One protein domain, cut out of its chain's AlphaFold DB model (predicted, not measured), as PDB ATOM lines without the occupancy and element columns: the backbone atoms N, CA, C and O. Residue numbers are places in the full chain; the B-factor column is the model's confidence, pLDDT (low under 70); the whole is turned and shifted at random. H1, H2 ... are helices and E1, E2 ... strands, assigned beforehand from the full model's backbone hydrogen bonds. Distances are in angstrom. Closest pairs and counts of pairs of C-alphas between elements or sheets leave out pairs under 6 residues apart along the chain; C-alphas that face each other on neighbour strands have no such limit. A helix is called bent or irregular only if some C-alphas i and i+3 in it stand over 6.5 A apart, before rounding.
ATOM      1  N   GLU A 155     285.976 177.226 133.937       88.94
ATOM      2  CA  GLU A 155     284.813 176.584 134.560       88.94
ATOM      3  C   GLU A 155     285.117 176.308 136.038       88.94
ATOM      4  O   GLU A 155     286.098 175.645 136.361       88.94
ATOM      5  N   GLY A 156     284.285 176.850 136.927       85.31
ATOM      6  CA  GLY A 156     284.402 176.665 138.372       85.31
ATOM      7  C   GLY A 156     283.346 175.736 138.953       85.31
ATOM      8  O   GLY A 156     283.484 175.297 140.088       85.31
ATOM      9  N   GLY A 157     282.266 175.458 138.219       87.69
ATOM     10  CA  GLY A 157     281.233 174.551 138.698       87.69
ATOM     11  C   GLY A 157     280.195 174.200 137.646       87.69
ATOM     12  O   GLY A 157     279.840 175.003 136.781       87.69
ATOM     13  N   PHE A 158     279.688 172.977 137.758       91.06
ATOM     14  CA  PHE A 158     278.685 172.416 136.868       91.06
ATOM     15  C   PHE A 158     277.500 171.910 137.681       91.06
ATOM     16  O   PHE A 158     277.631 171.027 138.528       91.06
ATOM     17  N   PHE A 159     276.327 172.466 137.403       90.81
ATOM     18  CA  PHE A 159     275.092 172.119 138.086       90.81
ATOM     19  C   PHE A 159     274.147 171.442 137.103       90.81
ATOM     20  O   PHE A 159     273.706 172.041 136.120       90.81
ATOM     21  N   THR A 160     273.820 170.186 137.397       91.12
ATOM     22  CA  THR A 160     272.866 169.412 136.604       91.12
ATOM     23  C   THR A 160     271.436 169.806 136.938       91.12
ATOM     24  O   THR A 160     271.078 170.020 138.104       91.12
ATOM     25  N   MET A 161     270.597 169.874 135.908       91.12
ATOM     26  CA  MET A 161     269.174 170.125 136.054       91.12
ATOM     27  C   MET A 161     268.547 169.060 136.959       91.12
ATOM     28  O   MET A 161     268.666 167.853 136.751       91.12
ATOM     29  N   GLY A 162     267.814 169.519 137.967       90.75
ATOM     30  CA  GLY A 162     267.130 168.646 138.906       90.75
ATOM     31  C   GLY A 162     266.391 169.448 139.962       90.75
ATOM     32  O   GLY A 162     266.710 170.606 140.209       90.75
ATOM     33  N   LYS A 163     265.400 168.831 140.616       89.81
ATOM     34  CA  LYS A 163     264.556 169.531 141.602       89.81
ATOM     35  C   LYS A 163     265.361 170.136 142.754       89.81
ATOM     36  O   LYS A 163     265.073 171.250 143.166       89.81
ATOM     37  N   LYS A 164     266.371 169.416 143.257       90.56
ATOM     38  CA  LYS A 164     267.225 169.896 144.356       90.56
ATOM     39  C   LYS A 164     268.135 171.037 143.920       90.56
ATOM     40  O   LYS A 164     268.220 172.031 144.623       90.56
ATOM     41  N   THR A 165     268.753 170.917 142.749       90.81
ATOM     42  CA  THR A 165     269.591 171.970 142.166       90.81
ATOM     43  C   THR A 165     268.782 173.223 141.851       90.81
ATOM     44  O   THR A 165     269.215 174.332 142.148       90.81
ATOM     45  N   ALA A 166     267.575 173.053 141.303       92.19
ATOM     46  CA  ALA A 166     266.651 174.151 141.057       92.19
ATOM     47  C   ALA A 166     266.228 174.818 142.368       92.19
ATOM     48  O   ALA A 166     266.292 176.035 142.455       92.19
ATOM     49  N   LEU A 167     265.877 174.044 143.404       93.44
ATOM     50  CA  LEU A 167     265.563 174.591 144.727       93.44
ATOM     51  C   LEU A 167     266.752 175.341 145.337       93.44
ATOM     52  O   LEU A 167     266.554 176.415 145.889       93.44
ATOM     53  N   PHE A 168     267.968 174.805 145.225       94.75
ATOM     54  CA  PHE A 168     269.189 175.475 145.667       94.75
ATOM     55  C   PHE A 168     269.356 176.824 144.961       94.75
ATOM     56  O   PHE A 168     269.369 177.862 145.604       94.75
ATOM     57  N   ILE A 169     269.378 176.839 143.632       94.75
ATOM     58  CA  ILE A 169     269.624 178.065 142.869       94.75
ATOM     59  C   ILE A 169     268.474 179.064 143.007       94.75
ATOM     60  O   ILE A 169     268.682 180.215 143.385       94.75
ATOM     61  N   GLN A 170     267.250 178.636 142.707       93.19
ATOM     62  CA  GLN A 170     266.085 179.515 142.718       93.19
ATOM     63  C   GLN A 170     265.743 179.944 144.142       93.19
ATOM     64  O   GLN A 170     265.372 181.093 144.343       93.19
ATOM     65  N   GLY A 171     265.917 179.070 145.138       95.44
ATOM     66  CA  GLY A 171     265.735 179.414 146.548       95.44
ATOM     67  C   GLY A 171     266.691 180.516 146.996       95.44
ATOM     68  O   GLY A 171     266.243 181.468 147.633       95.44
ATOM     69  N   THR A 172     267.967 180.455 146.587       96.94
ATOM     70  CA  THR A 172     268.915 181.553 146.814       96.94
ATOM     71  C   THR A 172     268.393 182.847 146.196       96.94
ATOM     72  O   THR A 172     268.220 183.831 146.911       96.94
ATOM     73  N   PHE A 173     268.079 182.862 144.897       95.88
ATOM     74  CA  PHE A 173     267.646 184.097 144.238       95.88
ATOM     75  C   PHE A 173     266.309 184.627 144.750       95.88
ATOM     76  O   PHE A 173     266.171 185.836 144.847       95.88
ATOM     77  N   VAL A 174     265.369 183.776 145.168       95.19
ATOM     78  CA  VAL A 174     264.111 184.219 145.789       95.19
ATOM     79  C   VAL A 174     264.381 184.994 147.080       95.19
ATOM     80  O   VAL A 174     263.819 186.071 147.255       95.19
ATOM     81  N   VAL A 175     265.258 184.506 147.964       96.62
ATOM     82  CA  VAL A 175     265.611 185.234 149.199       96.62
ATOM     83  C   VAL A 175     266.316 186.549 148.873       96.62
ATOM     84  O   VAL A 175     265.932 187.600 149.387       96.62
ATOM     85  N   MET A 176     267.310 186.506 147.984       96.19
ATOM     86  CA  MET A 176     268.080 187.697 147.620       96.19
ATOM     87  C   MET A 176     267.219 188.745 146.894       96.19
ATOM     88  O   MET A 176     267.345 189.934 147.176       96.19
ATOM     89  N   ASP A 177     266.295 188.324 146.026       92.81
ATOM     90  CA  ASP A 177     265.349 189.205 145.337       92.81
ATOM     91  C   ASP A 177     264.471 189.946 146.357       92.81
ATOM     92  O   ASP A 177     264.240 191.145 146.209       92.81
ATOM     93  N   GLN A 178     264.014 189.277 147.425       91.69
ATOM     94  CA  GLN A 178     263.254 189.945 148.486       91.69
ATOM     95  C   GLN A 178     264.090 190.993 149.227       91.69
ATOM     96  O   GLN A 178     263.593 192.089 149.475       91.69
ATOM     97  N   LEU A 179     265.354 190.690 149.529       92.25
ATOM     98  CA  LEU A 179     266.253 191.598 150.250       92.25
ATOM     99  C   LEU A 179     266.658 192.821 149.426       92.25
ATOM    100  O   LEU A 179     266.749 193.925 149.964       92.25
ATOM    101  N   PHE A 180     266.918 192.625 148.134       89.00
ATOM    102  CA  PHE A 180     267.480 193.665 147.279       89.00
ATOM    103  C   PHE A 180     266.438 194.394 146.444       89.00
ATOM    104  O   PHE A 180     266.661 195.547 146.086       89.00
ATOM    105  N   MET A 181     265.317 193.771 146.083       82.94
ATOM    106  CA  MET A 181     264.462 194.304 145.016       82.94
ATOM    107  C   MET A 181     262.978 194.315 145.338       82.94
ATOM    108  O   MET A 181     262.320 195.287 144.991       82.94
ATOM    109  N   LEU A 182     262.430 193.290 145.982       83.19
ATOM    110  CA  LEU A 182     260.983 193.073 145.943       83.19
ATOM    111  C   LEU A 182     260.263 193.442 147.240       83.19
ATOM    112  O   LEU A 182     259.154 193.971 147.178       83.19
ATOM    113  N   ASN A 183     260.858 193.190 148.408       82.00
ATOM    114  CA  ASN A 183     260.135 193.358 149.665       82.00
ATOM    115  C   ASN A 183     260.126 194.833 150.104       82.00
ATOM    116  O   ASN A 183     261.174 195.458 150.254       82.00
ATOM    117  N   SER A 184     258.938 195.399 150.325       80.44
ATOM    118  CA  SER A 184     258.777 196.792 150.767       80.44
ATOM    119  C   SER A 184     259.064 197.003 152.255       80.44
ATOM    120  O   SER A 184     259.213 198.142 152.687       80.44
ATOM    121  N   ASN A 185     259.107 195.927 153.045       84.12
ATOM    122  CA  ASN A 185     259.294 195.979 154.497       84.12
ATOM    123  C   ASN A 185     260.768 195.886 154.917       84.12
ATOM    124  O   ASN A 185     261.045 195.867 156.113       84.12
ATOM    125  N   VAL A 186     261.696 195.813 153.960       86.75
ATOM    126  CA  VAL A 186     263.144 195.823 154.206       86.75
ATOM    127  C   VAL A 186     263.774 197.059 153.581       86.75
ATOM    128  O   VAL A 186     263.282 197.589 152.577       86.75
ATOM    129  N   ASN A 187     264.893 197.517 154.136       85.75
ATOM    130  CA  ASN A 187     265.615 198.644 153.567       85.75
ATOM    131  C   ASN A 187     266.484 198.176 152.391       85.75
ATOM    132  O   ASN A 187     267.686 197.950 152.523       85.75
ATOM    133  N   ARG A 188     265.860 198.037 151.216       86.19
ATOM    134  CA  ARG A 188     266.506 197.539 149.988       86.19
ATOM    135  C   ARG A 188     267.789 198.298 149.635       86.19
ATOM    136  O   ARG A 188     268.777 197.663 149.284       86.19
ATOM    137  N   LEU A 189     267.795 199.630 149.744       83.44
ATOM    138  CA  LEU A 189     268.966 200.454 149.415       83.44
ATOM    139  C   LEU A 189     270.127 200.194 150.380       83.44
ATOM    140  O   LEU A 189     271.252 199.973 149.936       83.44
ATOM    141  N   HIS A 190     269.843 200.136 151.683       87.56
ATOM    142  CA  HIS A 190     270.835 199.761 152.694       87.56
ATOM    143  C   HIS A 190     271.366 198.344 152.458       87.56
ATOM    144  O   HIS A 190     272.573 198.138 152.428       87.56
ATOM    145  N   ASN A 191     270.487 197.372 152.207       90.62
ATOM    146  CA  ASN A 191     270.886 195.980 151.994       90.62
ATOM    147  C   ASN A 191     271.755 195.812 150.741       90.62
ATOM    148  O   ASN A 191     272.754 195.094 150.789       90.62
ATOM    149  N   ARG A 192     271.411 196.505 149.644       88.94
ATOM    150  CA  ARG A 192     272.250 196.589 148.438       88.94
ATOM    151  C   ARG A 192     273.622 197.158 148.791       88.94
ATOM    152  O   ARG A 192     274.626 196.509 148.515       88.94
ATOM    153  N   HIS A 193     273.662 198.325 149.435       87.31
ATOM    154  CA  HIS A 193     274.910 198.990 149.810       87.31
ATOM    155  C   HIS A 193     275.805 198.077 150.655       87.31
ATOM    156  O   HIS A 193     276.936 197.792 150.266       87.31
ATOM    157  N   MET A 194     275.267 197.530 151.746       91.62
ATOM    158  CA  MET A 194     276.016 196.671 152.661       91.62
ATOM    159  C   MET A 194     276.504 195.386 151.994       91.62
ATOM    160  O   MET A 194     277.620 194.953 152.251       91.62
ATOM    161  N   PHE A 195     275.712 194.749 151.130       91.56
ATOM    162  CA  PHE A 195     276.175 193.534 150.461       91.56
ATOM    163  C   PHE A 195     277.258 193.833 149.419       91.56
ATOM    164  O   PHE A 195     278.302 193.175 149.390       91.56
ATOM    165  N   PHE A 196     277.024 194.824 148.560       88.25
ATOM    166  CA  PHE A 196     277.905 195.140 147.438       88.25
ATOM    167  C   PHE A 196     279.233 195.750 147.891       88.25
ATOM    168  O   PHE A 196     280.279 195.367 147.367       88.25
ATOM    169  N   GLU A 197     279.235 196.573 148.944       87.19
ATOM    170  CA  GLU A 197     280.470 197.084 149.550       87.19
ATOM    171  C   GLU A 197     281.348 195.944 150.100       87.19
ATOM    172  O   GLU A 197     282.559 195.912 149.884       87.19
ATOM    173  N   GLN A 198     280.740 194.963 150.773       86.00
ATOM    174  CA  GLN A 198     281.471 193.879 151.441       86.00
ATOM    175  C   GLN A 198     282.015 192.812 150.483       86.00
ATOM    176  O   GLN A 198     282.984 192.110 150.805       86.00
ATOM    177  N   THR A 199     281.386 192.667 149.317       84.75
ATOM    178  CA  THR A 199     281.689 191.611 148.340       84.75
ATOM    179  C   THR A 199     282.414 192.123 147.097       84.75
ATOM    180  O   THR A 199     283.022 191.324 146.381       84.75
ATOM    181  N   GLY A 200     282.370 193.432 146.821       80.00
ATOM    182  CA  GLY A 200     282.844 194.007 145.557       80.00
ATOM    183  C   GLY A 200     281.985 193.610 144.347       80.00
ATOM    184  O   GLY A 200     282.432 193.727 143.202       80.00
ATOM    185  N   LEU A 201     280.783 193.084 144.602       80.88
ATOM    186  CA  LEU A 201     279.741 192.867 143.603       80.88
ATOM    187  C   LEU A 201     278.995 194.168 143.310       80.88
ATOM    188  O   LEU A 201     279.098 195.134 144.054       80.88
ATOM    189  N   ASP A 202     278.197 194.159 142.248       81.25
ATOM    190  CA  ASP A 202     277.196 195.187 141.990       81.25
ATOM    191  C   ASP A 202     275.867 194.540 141.575       81.25
ATOM    192  O   ASP A 202     275.787 193.329 141.310       81.25
ATOM    193  N   LEU A 203     274.808 195.353 141.543       83.50
ATOM    194  CA  LEU A 203     273.463 194.890 141.216       83.50
ATOM    195  C   LEU A 203     273.374 194.325 139.791       83.50
ATOM    196  O   LEU A 203     272.682 193.330 139.566       83.50
ATOM    197  N   SER A 204     274.109 194.903 138.841       82.81
ATOM    198  CA  SER A 204     274.082 194.484 137.439       82.81
ATOM    199  C   SER A 204     274.671 193.086 137.257       82.81
ATOM    200  O   SER A 204     274.066 192.251 136.581       82.81
ATOM    201  N   ARG A 205     275.794 192.793 137.927       84.69
ATOM    202  CA  ARG A 205     276.442 191.473 137.978       84.69
ATOM    203  C   ARG A 205     275.586 190.448 138.700       84.69
ATOM    204  O   ARG A 205     275.504 189.299 138.260       84.69
ATOM    205  N   TYR A 206     274.924 190.854 139.784       90.12
ATOM    206  CA  TYR A 206     273.933 190.018 140.453       90.12
ATOM    207  C   TYR A 206     272.808 189.621 139.486       90.12
ATOM    208  O   TYR A 206     272.493 188.437 139.366       90.12
ATOM    209  N   ASN A 207     272.255 190.579 138.734       88.38
ATOM    210  CA  ASN A 207     271.204 190.320 137.752       88.38
ATOM    211  C   ASN A 207     271.680 189.414 136.606       88.38
ATOM    212  O   ASN A 207     270.947 188.502 136.213       88.38
ATOM    213  N   THR A 208     272.911 189.605 136.117       87.56
ATOM    214  CA  THR A 208     273.541 188.719 135.124       87.56
ATOM    215  C   THR A 208     273.600 187.282 135.634       87.56
ATOM    216  O   THR A 208     273.128 186.358 134.966       87.56
ATOM    217  N   LEU A 209     274.147 187.091 136.838       91.31
ATOM    218  CA  LEU A 209     274.272 185.775 137.457       91.31
ATOM    219  C   LEU A 209     272.897 185.145 137.694       91.31
ATOM    220  O   LEU A 209     272.706 183.970 137.392       91.31
ATOM    221  N   ARG A 210     271.923 185.927 138.175       91.81
ATOM    222  CA  ARG A 210     270.544 185.486 138.407       91.81
ATOM    223  C   ARG A 210     269.901 184.931 137.143       91.81
ATOM    224  O   ARG A 210     269.353 183.832 137.183       91.81
ATOM    225  N   ILE A 211     269.969 185.651 136.023       85.81
ATOM    226  CA  ILE A 211     269.390 185.191 134.749       85.81
ATOM    227  C   ILE A 211     270.052 183.903 134.289       85.81
ATOM    228  O   ILE A 211     269.365 182.930 133.970       85.81
ATOM    229  N   TYR A 212     271.383 183.896 134.295       85.69
ATOM    230  CA  TYR A 212     272.145 182.750 133.841       85.69
ATOM    231  C   TYR A 212     271.828 181.507 134.686       85.69
ATOM    232  O   TYR A 212     271.497 180.452 134.147       85.69
ATOM    233  N   CYS A 213     271.803 181.645 136.010       91.06
ATOM    234  CA  CYS A 213     271.481 180.557 136.927       91.06
ATOM    235  C   CYS A 213     270.011 180.115 136.854       91.06
ATOM    236  O   CYS A 213     269.733 178.920 136.928       91.06
ATOM    237  N   ASN A 214     269.055 181.026 136.654       85.12
ATOM    238  CA  ASN A 214     267.631 180.677 136.559       85.12
ATOM    239  C   ASN A 214     267.293 179.815 135.326       85.12
ATOM    240  O   ASN A 214     266.251 179.143 135.304       85.12
ATOM    241  N   SER A 215     268.195 179.751 134.339       84.62
ATOM    242  CA  SER A 215     268.111 178.787 133.237       84.62
ATOM    243  C   SER A 215     268.226 177.319 133.685       84.62
ATOM    244  O   SER A 215     267.827 176.444 132.918       84.62
ATOM    245  N   ILE A 216     268.620 177.033 134.941       87.44
ATOM    246  CA  ILE A 216     268.711 175.668 135.505       87.44
ATOM    247  C   ILE A 216     267.410 174.864 135.398       87.44
ATOM    248  O   ILE A 216     267.410 173.637 135.386       87.44
ATOM    249  N   SER A 217     266.270 175.552 135.324       82.81
ATOM    250  CA  SER A 217     264.960 174.926 135.124       82.81
ATOM    251  C   SER A 217     264.763 174.341 133.720       82.81
ATOM    252  O   SER A 217     263.831 173.566 133.508       82.81
ATOM    253  N   LYS A 218     265.613 174.726 132.762       85.56
ATOM    254  CA  LYS A 218     265.520 174.387 131.338       85.56
ATOM    255  C   LYS A 218     266.728 173.588 130.846       85.56
ATOM    256  O   LYS A 218     266.573 172.783 129.931       85.56
ATOM    257  N   SER A 219     267.907 173.809 131.421       89.31
ATOM    258  CA  SER A 219     269.159 173.159 131.023       89.31
ATOM    259  C   SER A 219     270.141 173.088 132.186       89.31
ATOM    260  O   SER A 219     270.014 173.834 133.150       89.31
ATOM    261  N   ASP A 220     271.151 172.227 132.079       91.62
ATOM    262  CA  ASP A 220     272.308 172.288 132.975       91.62
ATOM    263  C   ASP A 220     272.984 173.663 132.873       91.62
ATOM    264  O   ASP A 220     272.962 174.292 131.809       91.62
ATOM    265  N   ILE A 221     273.609 174.115 133.960       90.88
ATOM    266  CA  ILE A 221     274.367 175.371 133.966       90.88
ATOM    267  C   ILE A 221     275.844 175.108 134.254       90.88
ATOM    268  O   ILE A 221     276.205 174.281 135.095       90.88
ATOM    269  N   ARG A 222     276.700 175.849 133.552       90.75
ATOM    270  CA  ARG A 222     278.155 175.874 133.740       90.75
ATOM    271  C   ARG A 222     278.549 177.261 134.189       90.75
ATOM    272  O   ARG A 222     278.317 178.212 133.452       90.75
ATOM    273  N   LEU A 223     279.101 177.379 135.383       91.31
ATOM    274  CA  LEU A 223     279.520 178.654 135.943       91.31
ATOM    275  C   LEU A 223     281.039 178.738 135.921       91.31
ATOM    276  O   LEU A 223     281.728 177.759 136.219       91.31
ATOM    277  N   SER A 224     281.567 179.913 135.596       90.06
ATOM    278  CA  SER A 224     282.991 180.184 135.774       90.06
ATOM    279  C   SER A 224     283.357 180.253 137.259       90.06
ATOM    280  O   SER A 224     282.482 180.436 138.112       90.06
ATOM    281  N   PHE A 225     284.644 180.146 137.595       88.12
ATOM    282  CA  PHE A 225     285.110 180.327 138.977       88.12
ATOM    283  C   PHE A 225     284.635 181.650 139.571       88.12
ATOM    284  O   PHE A 225     284.167 181.691 140.708       88.12
ATOM    285  N   TYR A 226     284.679 182.717 138.778       87.50
ATOM    286  CA  TYR A 226     284.194 184.026 139.192       87.50
ATOM    287  C   TYR A 226     282.703 184.006 139.576       87.50
ATOM    288  O   TYR A 226     282.316 184.491 140.638       87.50
ATOM    289  N   GLN A 227     281.861 183.377 138.753       90.25
ATOM    290  CA  GLN A 227     280.422 183.254 139.009       90.25
ATOM    291  C   GLN A 227     280.105 182.333 140.193       90.25
ATOM    292  O   GLN A 227     279.175 182.603 140.952       90.25
ATOM    293  N   ILE A 228     280.881 181.262 140.371       91.38
ATOM    294  CA  ILE A 228     280.738 180.327 141.489       91.38
ATOM    295  C   ILE A 228     280.997 181.011 142.823       91.38
ATOM    296  O   ILE A 228     280.191 180.869 143.741       91.38
ATOM    297  N   ILE A 229     282.073 181.796 142.925       90.12
ATOM    298  CA  ILE A 229     282.387 182.559 144.139       90.12
ATOM    299  C   ILE A 229     281.199 183.445 144.522       90.12
ATOM    300  O   ILE A 229     280.774 183.463 145.675       90.12
ATOM    301  N   TYR A 230     280.611 184.125 143.542       91.75
ATOM    302  CA  TYR A 230     279.463 184.996 143.759       91.75
ATOM    303  C   TYR A 230     278.198 184.241 144.146       91.75
ATOM    304  O   TYR A 230     277.530 184.641 145.097       91.75
ATOM    305  N   LEU A 231     277.905 183.117 143.492       94.31
ATOM    306  CA  LEU A 231     276.785 182.267 143.886       94.31
ATOM    307  C   LEU A 231     276.927 181.822 145.347       94.31
ATOM    308  O   LEU A 231     275.962 181.906 146.099       94.31
ATOM    309  N   PHE A 232     278.118 181.409 145.781       93.69
ATOM    310  CA  PHE A 232     278.321 180.952 147.157       93.69
ATOM    311  C   PHE A 232     278.232 182.063 148.209       93.69
ATOM    312  O   PHE A 232     277.764 181.785 149.312       93.69
ATOM    313  N   LEU A 233     278.605 183.304 147.883       94.25
ATOM    314  CA  LEU A 233     278.343 184.458 148.755       94.25
ATOM    315  C   LEU A 233     276.835 184.700 148.925       94.25
ATOM    316  O   LEU A 233     276.364 184.932 150.037       94.25
ATOM    317  N   LEU A 234     276.065 184.596 147.836       95.62
ATOM    318  CA  LEU A 234     274.605 184.729 147.875       95.62
ATOM    319  C   LEU A 234     273.950 183.578 148.651       95.62
ATOM    320  O   LEU A 234     273.022 183.810 149.419       95.62
ATOM    321  N   VAL A 235     274.437 182.347 148.478       95.69
ATOM    322  CA  VAL A 235     273.950 181.157 149.197       95.69
ATOM    323  C   VAL A 235     274.165 181.302 150.698       95.69
ATOM    324  O   VAL A 235     273.238 181.031 151.461       95.69
ATOM    325  N   ASP A 236     275.363 181.723 151.114       94.31
ATOM    326  CA  ASP A 236     275.694 181.961 152.520       94.31
ATOM    327  C   ASP A 236     274.774 183.028 153.124       94.31
ATOM    328  O   ASP A 236     274.127 182.785 154.144       94.31
ATOM    329  N   CYS A 237     274.608 184.156 152.431       95.56
ATOM    330  CA  CYS A 237     273.676 185.202 152.835       95.56
ATOM    331  C   CYS A 237     272.237 184.687 152.963       95.56
ATOM    332  O   CYS A 237     271.638 184.784 154.034       95.56
ATOM    333  N   ALA A 238     271.698 184.062 151.917       97.06
ATOM    334  CA  ALA A 238     270.341 183.535 151.925       97.06
ATOM    335  C   ALA A 238     270.125 182.501 153.044       97.06
ATOM    336  O   ALA A 238     269.097 182.528 153.719       97.06
ATOM    337  N   ALA A 239     271.095 181.612 153.283       96.56
ATOM    338  CA  ALA A 239     271.014 180.626 154.356       96.56
ATOM    339  C   ALA A 239     270.986 181.284 155.745       96.56
ATOM    340  O   ALA A 239     270.145 180.922 156.567       96.56
ATOM    341  N   GLN A 240     271.851 182.272 155.998       95.88
ATOM    342  CA  GLN A 240     271.854 183.005 157.267       95.88
ATOM    343  C   GLN A 240     270.547 183.780 157.482       95.88
ATOM    344  O   GLN A 240     270.011 183.771 158.588       95.88
ATOM    345  N   ILE A 241     269.990 184.393 156.435       96.44
ATOM    346  CA  ILE A 241     268.720 185.130 156.500       96.44
ATOM    347  C   ILE A 241     267.546 184.199 156.822       96.44
ATOM    348  O   ILE A 241     266.719 184.526 157.670       96.44
ATOM    349  N   LEU A 242     267.498 183.008 156.215       96.44
ATOM    350  CA  LEU A 242     266.478 181.997 156.522       96.44
ATOM    351  C   LEU A 242     266.594 181.426 157.945       96.44
ATOM    352  O   LEU A 242     265.628 180.868 158.459       96.44
ATOM    353  N   LEU A 243     267.761 181.538 158.580       95.56
ATOM    354  CA  LEU A 243     267.996 181.108 159.962       95.56
ATOM    355  C   LEU A 243     267.844 182.251 160.978       95.56
ATOM    356  O   LEU A 243     267.906 182.004 162.185       95.56
ATOM    357  N   SER A 244     267.657 183.489 160.517       95.06
ATOM    358  CA  SER A 244     267.600 184.674 161.367       95.06
ATOM    359  C   SER A 244     266.161 185.137 161.626       95.06
ATOM    360  O   SER A 244     265.221 184.719 160.943       95.06
ATOM    361  N   PRO A 245     265.953 186.059 162.586       93.25
ATOM    362  CA  PRO A 245     264.650 186.683 162.801       93.25
ATOM    363  C   PRO A 245     264.099 187.443 161.582       93.25
ATOM    364  O   PRO A 245     262.888 187.667 161.529       93.25
ATOM    365  N   MET A 246     264.942 187.815 160.605       91.00
ATOM    366  CA  MET A 246     264.502 188.482 159.371       91.00
ATOM    367  C   MET A 246     263.560 187.606 158.541       91.00
ATOM    368  O   MET A 246     262.729 188.143 157.810       91.00
ATOM    369  N   LEU A 247     263.623 186.275 158.693       93.69
ATOM    370  CA  LEU A 247     262.675 185.358 158.062       93.69
ATOM    371  C   LEU A 247     261.223 185.769 158.335       93.69
ATOM    372  O   LEU A 247     260.415 185.720 157.419       93.69
ATOM    373  N   ASN A 248     260.897 186.246 159.539       92.31
ATOM    374  CA  ASN A 248     259.527 186.641 159.889       92.31
ATOM    375  C   ASN A 248     258.992 187.777 158.999       92.31
ATOM    376  O   ASN A 248     257.802 187.818 158.695       92.31
ATOM    377  N   THR A 249     259.866 188.690 158.568       91.75
ATOM    378  CA  THR A 249     259.517 189.795 157.660       91.75
ATOM    379  C   THR A 249     259.348 189.308 156.220       91.75
ATOM    380  O   THR A 249     258.520 189.832 155.472       91.75
ATOM    381  N   LEU A 250     260.129 188.302 155.817       93.69
ATOM    382  CA  LEU A 250     260.181 187.810 154.438       93.69
ATOM    383  C   LEU A 250     259.190 186.670 154.160       93.69
ATOM    384  O   LEU A 250     258.767 186.498 153.018       93.69
ATOM    385  N   GLU A 251     258.809 185.902 155.181       94.12
ATOM    386  CA  GLU A 251     258.057 184.646 155.078       94.12
ATOM    387  C   GLU A 251     256.796 184.729 154.197       94.12
ATOM    388  O   GLU A 251     256.614 183.830 153.369       94.12
ATOM    389  N   PRO A 252     255.939 185.770 154.285       92.62
ATOM    390  CA  PRO A 252     254.758 185.865 153.426       92.62
ATOM    391  C   PRO A 252     255.105 185.865 151.932       92.62
ATOM    392  O   PRO A 252     254.487 185.136 151.152       92.62
ATOM    393  N   GLU A 253     256.128 186.625 151.541       91.06
ATOM    394  CA  GLU A 253     256.564 186.712 150.148       91.06
ATOM    395  C   GLU A 253     257.325 185.450 149.729       91.06
ATOM    396  O   GLU A 253     257.054 184.897 148.665       91.06
ATOM    397  N   LEU A 254     258.202 184.906 150.580       95.12
ATOM    398  CA  LEU A 254     258.902 183.648 150.282       95.12
ATOM    399  C   LEU A 254     257.917 182.496 150.023       95.12
ATOM    400  O   LEU A 254     258.075 181.750 149.055       95.12
ATOM    401  N   ASN A 255     256.850 182.403 150.823       93.88
ATOM    402  CA  ASN A 255     255.764 181.444 150.618       93.88
ATOM    403  C   ASN A 255     255.075 181.636 149.259       93.88
ATOM    404  O   ASN A 255     254.800 180.650 148.570       93.88
ATOM    405  N   ARG A 256     254.824 182.888 148.848       90.00
ATOM    406  CA  ARG A 256     254.206 183.225 147.554       90.00
ATOM    407  C   ARG A 256     255.052 182.763 146.366       90.00
ATOM    408  O   ARG A 256     254.493 182.308 145.371       90.00
ATOM    409  N   TYR A 257     256.378 182.815 146.493       89.38
ATOM    410  CA  TYR A 257     257.329 182.318 145.490       89.38
ATOM    411  C   TYR A 257     257.701 180.834 145.670       89.38
ATOM    412  O   TYR A 257     258.619 180.336 145.022       89.38
ATOM    413  N   GLY A 258     256.975 180.095 146.517       91.62
ATOM    414  CA  GLY A 258     257.129 178.648 146.674       91.62
ATOM    415  C   GLY A 258     258.255 178.209 147.612       91.62
ATOM    416  O   GLY A 258     258.463 177.007 147.771       91.62
ATOM    417  N   LEU A 259     258.946 179.129 148.289       95.62
ATOM    418  CA  LEU A 259     259.952 178.821 149.308       95.62
ATOM    419  C   LEU A 259     259.307 178.751 150.702       95.62
ATOM    420  O   LEU A 259     259.609 179.532 151.599       95.62
ATOM    421  N   ASN A 260     258.379 177.808 150.866       95.31
ATOM    422  CA  ASN A 260     257.707 177.574 152.143       95.31
ATOM    423  C   ASN A 260     258.610 176.888 153.179       95.31
ATOM    424  O   ASN A 260     259.699 176.432 152.854       95.31
ATOM    425  N   ALA A 261     258.144 176.743 154.422       94.88
ATOM    426  CA  ALA A 261     258.936 176.158 155.510       94.88
ATOM    427  C   ALA A 261     259.480 174.735 155.237       94.88
ATOM    428  O   ALA A 261     260.481 174.330 155.829       94.88
ATOM    429  N   GLU A 262     258.831 173.931 154.389       96.25
ATOM    430  CA  GLU A 262     259.365 172.633 153.958       96.25
ATOM    431  C   GLU A 262     260.495 172.817 152.938       96.25
ATOM    432  O   GLU A 262     261.598 172.306 153.142       96.25
ATOM    433  N   ASN A 263     260.258 173.618 151.900       96.81
ATOM    434  CA  ASN A 263     261.244 173.907 150.861       96.81
ATOM    435  C   ASN A 263     262.450 174.692 151.393       96.81
ATOM    436  O   ASN A 263     263.569 174.422 150.977       96.81
ATOM    437  N   ALA A 264     262.265 175.601 152.350       96.62
ATOM    438  CA  ALA A 264     263.345 176.318 153.022       96.62
ATOM    439  C   ALA A 264     264.241 175.362 153.826       96.62
ATOM    440  O   ALA A 264     265.464 175.482 153.796       96.62
ATOM    441  N   ARG A 265     263.659 174.355 154.495       97.06
ATOM    442  CA  ARG A 265     264.431 173.316 155.198       97.06
ATOM    443  C   ARG A 265     265.225 172.437 154.235       97.06
ATOM    444  O   ARG A 265     266.395 172.166 154.501       97.06
ATOM    445  N   GLU A 266     264.623 172.004 153.126       97.38
ATOM    446  CA  GLU A 266     265.356 171.233 152.111       97.38
ATOM    447  C   GLU A 266     266.422 172.097 151.420       97.38
ATOM    448  O   GLU A 266     267.535 171.619 151.216       97.38
ATOM    449  N   TYR A 267     266.142 173.375 151.140       97.38
ATOM    450  CA  TYR A 267     267.128 174.338 150.640       97.38
ATOM    451  C   TYR A 267     268.341 174.421 151.569       97.38
ATOM    452  O   TYR A 267     269.461 174.218 151.112       97.38
ATOM    453  N   LEU A 268     268.132 174.650 152.872       97.62
ATOM    454  CA  LEU A 268     269.217 174.762 153.853       97.62
ATOM    455  C   LEU A 268     270.059 173.485 153.924       97.62
ATOM    456  O   LEU A 268     271.283 173.554 154.020       97.62
ATOM    457  N   LYS A 269     269.417 172.317 153.831       96.88
ATOM    458  CA  LYS A 269     270.115 171.033 153.773       96.88
ATOM    459  C   LYS A 269     270.986 170.923 152.520       96.88
ATOM    460  O   LYS A 269     272.167 170.621 152.632       96.88
ATOM    461  N   VAL A 270     270.423 171.206 151.344       95.44
ATOM    462  CA  VAL A 270     271.159 171.150 150.073       95.44
ATOM    463  C   VAL A 270     272.298 172.173 150.055       95.44
ATOM    464  O   VAL A 270     273.411 171.836 149.660       95.44
ATOM    465  N   ALA A 271     272.060 173.395 150.534       94.94
ATOM    466  CA  ALA A 271     273.077 174.433 150.643       94.94
ATOM    467  C   ALA A 271     274.222 174.014 151.575       94.94
ATOM    468  O   ALA A 271     275.387 174.178 151.218       94.94
ATOM    469  N   SER A 272     273.904 173.420 152.730       94.06
ATOM    470  CA  SER A 272     274.906 172.876 153.651       94.06
ATOM    471  C   SER A 272     275.724 171.754 153.010       94.06
ATOM    472  O   SER A 272     276.947 171.752 153.140       94.06
ATOM    473  N   ASP A 273     275.076 170.814 152.317       93.12
ATOM    474  CA  ASP A 273     275.755 169.689 151.665       93.12
ATOM    475  C   ASP A 273     276.724 170.190 150.578       93.12
ATOM    476  O   ASP A 273     277.897 169.811 150.565       93.12
ATOM    477  N   ILE A 274     276.267 171.101 149.709       90.25
ATOM    478  CA  ILE A 274     277.085 171.687 148.634       90.25
ATOM    479  C   ILE A 274     278.228 172.532 149.216       90.25
ATOM    480  O   ILE A 274     279.359 172.456 148.738       90.25
ATOM    481  N   ARG A 275     277.981 173.318 150.271       88.38
ATOM    482  CA  ARG A 275     279.035 174.101 150.938       88.38
ATOM    483  C   ARG A 275     280.091 173.198 151.578       88.38
ATOM    484  O   ARG A 275     281.276 173.513 151.516       88.38
ATOM    485  N   GLY A 276     279.673 172.074 152.158       89.44
ATOM    486  CA  GLY A 276     280.577 171.048 152.676       89.44
ATOM    487  C   GLY A 276     281.457 170.444 151.580       89.44
ATOM    488  O   GLY A 276     282.665 170.325 151.778       89.44
ATOM    489  N   GLN A 277     280.874 170.135 150.418       89.75
ATOM    490  CA  GLN A 277     281.613 169.649 149.246       89.75
ATOM    491  C   GLN A 277     282.631 170.679 148.751       89.75
ATOM    492  O   GLN A 277     283.805 170.346 148.627       89.75
ATOM    493  N   LEU A 278     282.223 171.939 148.578       88.25
ATOM    494  CA  LEU A 278     283.131 173.015 148.177       88.25
ATOM    495  C   LEU A 278     284.313 173.152 149.145       88.25
ATOM    496  O   LEU A 278     285.458 173.232 148.716       88.25
ATOM    497  N   ASN A 279     284.054 173.176 150.455       87.44
ATOM    498  CA  ASN A 279     285.120 173.309 151.449       87.44
ATOM    499  C   ASN A 279     286.089 172.120 151.417       87.44
ATOM    500  O   ASN A 279     287.292 172.309 151.603       87.44
ATOM    501  N   HIS A 280     285.582 170.908 151.180       89.81
ATOM    502  CA  HIS A 280     286.417 169.721 151.015       89.81
ATOM    503  C   HIS A 280     287.298 169.829 149.767       89.81
ATOM    504  O   HIS A 280     288.506 169.661 149.882       89.81
ATOM    505  N   GLU A 281     286.725 170.194 148.618       88.25
ATOM    506  CA  GLU A 281     287.464 170.361 147.360       88.25
ATOM    507  C   GLU A 281     288.533 171.459 147.453       88.25
ATOM    508  O   GLU A 281     289.664 171.259 147.015       88.25
ATOM    509  N   LEU A 282     288.215 172.598 148.077       86.81
ATOM    510  CA  LEU A 282     289.182 173.676 148.305       86.81
ATOM    511  C   LEU A 282     290.324 173.240 149.231       86.81
ATOM    512  O   LEU A 282     291.479 173.585 148.985       86.81
ATOM    513  N   THR A 283     290.014 172.460 150.270       89.06
ATOM    514  CA  THR A 283     291.025 171.922 151.195       89.06
ATOM    515  C   THR A 283     291.946 170.933 150.487       89.06
ATOM    516  O   THR A 283     293.163 171.042 150.610       89.06
ATOM    517  N   ASP A 284     291.377 170.006 149.714       91.06
ATOM    518  CA  ASP A 284     292.126 169.001 148.956       91.06
ATOM    519  C   ASP A 284     293.019 169.648 147.884       91.06
ATOM    520  O   ASP A 284     294.113 169.158 147.604       91.06
ATOM    521  N   ALA A 285     292.576 170.772 147.314       86.50
ATOM    522  CA  ALA A 285     293.334 171.576 146.360       86.50
ATOM    523  C   ALA A 285     294.315 172.569 147.015       86.50
ATOM    524  O   ALA A 285     294.898 173.387 146.303       86.50
ATOM    525  N   GLU A 286     294.466 172.564 148.347       89.19
ATOM    526  CA  GLU A 286     295.277 173.531 149.112       89.19
ATOM    527  C   GLU A 286     294.989 175.001 148.730       89.19
ATOM    528  O   GLU A 286     295.869 175.863 148.722       89.19
ATOM    529  N   THR A 287     293.732 175.292 148.389       82.12
ATOM    530  CA  THR A 287     293.298 176.570 147.822       82.12
ATOM    531  C   THR A 287     292.416 177.323 148.812       82.12
ATOM    532  O   THR A 287     291.484 176.773 149.393       82.12
ATOM    533  N   ILE A 288     292.675 178.622 148.975       81.12
ATOM    534  CA  ILE A 288     291.848 179.519 149.787       81.12
ATOM    535  C   ILE A 288     291.243 180.577 148.874       81.12
ATOM    536  O   ILE A 288     291.948 181.249 148.125       81.12
ATOM    537  N   ILE A 289     289.926 180.748 148.972       81.06
ATOM    538  CA  ILE A 289     289.217 181.864 148.350       81.06
ATOM    539  C   ILE A 289     288.884 182.857 149.460       81.06
ATOM    540  O   ILE A 289     287.926 182.654 150.206       81.06
ATOM    541  N   ASP A 290     289.666 183.933 149.566       81.44
ATOM    542  CA  ASP A 290     289.568 184.911 150.661       81.44
ATOM    543  C   ASP A 290     288.147 185.447 150.863       81.44
ATOM    544  O   ASP A 290     287.674 185.546 151.995       81.44
ATOM    545  N   LEU A 291     287.437 185.747 149.771       82.69
ATOM    546  CA  LEU A 291     286.045 186.207 149.813       82.69
ATOM    547  C   LEU A 291     285.108 185.189 150.475       82.69
ATOM    548  O   LEU A 291     284.236 185.582 151.234       82.69
ATOM    549  N   LEU A 292     285.298 183.893 150.225       84.69
ATOM    550  CA  LEU A 292     284.463 182.836 150.802       84.69
ATOM    551  C   LEU A 292     284.899 182.422 152.209       84.69
ATOM    552  O   LEU A 292     284.133 181.733 152.881       84.69
ATOM    553  N   ASN A 293     286.107 182.798 152.629       82.56
ATOM    554  CA  ASN A 293     286.663 182.483 153.944       82.56
ATOM    555  C   ASN A 293     286.392 183.585 154.987       82.56
ATOM    556  O   ASN A 293     286.554 183.374 156.189       82.56
ATOM    557  N   LYS A 294     285.983 184.779 154.545       84.31
ATOM    558  CA  LYS A 294     285.534 185.849 155.441       84.31
ATOM    559  C   LYS A 294     284.224 185.453 156.127       84.31
ATOM    560  O   LYS A 294     283.290 184.986 155.483       84.31
ATOM    561  N   SER A 295     284.156 185.676 157.439       82.56
ATOM    562  CA  SER A 295     282.929 185.493 158.217       82.56
ATOM    563  C   SER A 295     282.103 186.773 158.159       82.56
ATOM    564  O   SER A 295     282.441 187.754 158.820       82.56
ATOM    565  N   TYR A 296     281.025 186.751 157.383       89.06
ATOM    566  CA  TYR A 296     280.043 187.829 157.331       89.06
ATOM    567  C   TYR A 296     278.852 187.483 158.227       89.06
ATOM    568  O   TYR A 296     278.344 186.365 158.167       89.06
ATOM    569  N   ASP A 297     278.409 188.441 159.043       92.56
ATOM    570  CA  ASP A 297     277.135 188.367 159.766       92.56
ATOM    571  C   ASP A 297     276.076 189.106 158.942       92.56
ATOM    572  O   ASP A 297     275.791 190.286 159.167       92.56
ATOM    573  N   TRP A 298     275.560 188.442 157.904       94.31
ATOM    574  CA  TRP A 298     274.630 189.080 156.969       94.31
ATOM    575  C   TRP A 298     273.368 189.612 157.653       94.31
ATOM    576  O   TRP A 298     273.004 190.749 157.362       94.31
ATOM    577  N   PRO A 299     272.724 188.879 158.585       93.44
ATOM    578  CA  PRO A 299     271.559 189.395 159.296       93.44
ATOM    579  C   PRO A 299     271.837 190.638 160.143       93.44
ATOM    580  O   PRO A 299     270.929 191.435 160.340       93.44
ATOM    581  N   ALA A 300     273.050 190.816 160.674       92.81
ATOM    582  CA  ALA A 300     273.395 192.040 161.399       92.81
ATOM    583  C   ALA A 300     273.682 193.221 160.460       92.81
ATOM    584  O   ALA A 300     273.425 194.375 160.813       92.81
ATOM    585  N   LEU A 301     274.236 192.940 159.277       90.88
ATOM    586  CA  LEU A 301     274.539 193.950 158.262       90.88
ATOM    587  C   LEU A 301     273.278 194.409 157.514       90.88
ATOM    588  O   LEU A 301     273.197 195.573 157.125       90.88
ATOM    589  N   MET A 302     272.308 193.515 157.321       88.38
ATOM    590  CA  MET A 302     271.062 193.763 156.593       88.38
ATOM    591  C   MET A 302     269.913 194.119 157.543       88.38
ATOM    592  O   MET A 302     269.818 193.569 158.636       88.38
TER     593      MET A 302
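This is residues 155 to 302 of the 303 residues of an uncharacterized protein of Bacteroidetes bacterium (UniProt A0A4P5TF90). Two helices, H1 and H4, cross nearly at right angles in the core, and the other helices pack round them: the long H6 runs across both, H3 runs beside H1, H5 and H2 pack on H1, and the short H7 and H8 pack on H4. A small two-stranded ribbon, E1 and E2, sits at the beginning of H4, and residues 280 to 286 at the far end of H6 stick out. The 148 printed residues hold eight named helices and two named strands, in the order E1 H1 H2 H3 E2 H4 H5 H6 H7 H8; the sheet E1 - E2 is antiparallel and the class is mostly helix. The whole is compact, with a radius of gyration of the C-alphas of 14.6 A and spans of 42 by 32 by 26 A.

Find C-alpha 155 at (284.813, 176.584, 134.560), where strand E1, residues 155 to 159, begins. H1, residues 163 to 182, runs 24.2 A, with a kink of 29 degrees near residue 176; it is irregular, but only just, with C-alphas 179 and 182 7.0 A apart. Next come H2, residues 188 to 199, and H3, residues 203 to 217, 22.5 A long and only just irregular, with C-alphas 214 and 217 6.50 A apart. E2, residues 221 to 224, leads directly into H4, residues 225 to 243, 27.1 A long. H5, residues 247 to 256, is irregular, with C-alphas 249 and 252 7.5 A apart. Find C-alpha 261 at (258.936, 176.158, 155.510); from there H6 runs 34.6 A to residue 284. H7, residues 290 to 293, and H8, residues 298 to 301, follow; C-alpha 301 is at (274.539, 193.950, 158.262).

Begin at H1, the hub, which touches five helices. It is about perpendicular to H4, at 76 degrees; their closest C-alphas, Thr 172 and Val 235, are 5.6 A apart. It touches H6 at Phe 168 and Tyr 267, 5.5 A, H3 at Ala 166 and Ile 216, 6.1 A, at a shallow tilt of 29 degrees, opposite ways, H5 at Val 174 and Leu 254, 6.9 A, and H2 at Phe 180 and Arg 188, 4.8 A, these being the closest C-alphas. H4 touches H6 at a steep tilt of 42 degrees, with the C-alphas of Ala 239 and Leu 268 closest at 6.2 A. H4 also touches H7, C-alphas 233 and 292 closest at 6.7 A, and H8, C-alphas 237 and 298 closest at 5.7 A. H3 and H6 are apart. Between E1 and E2, look for N 159 and O 221, 2.9 A, within hydrogen-bond range. In H2, H4 and H6 every O i to N i+4 pair is within range; H1 has 15 of 16, H3 9 of 11 and H5 4 of 6, while H7 and H8 are too short for such a pair.

The two C-alphas farthest apart, those of Ser 184 and Asp 284, are 43.4 A from each other. The printed part has no cut, and the links between its named elements are tight. Its mean pLDDT is 90.3, and no printed residue is under 70.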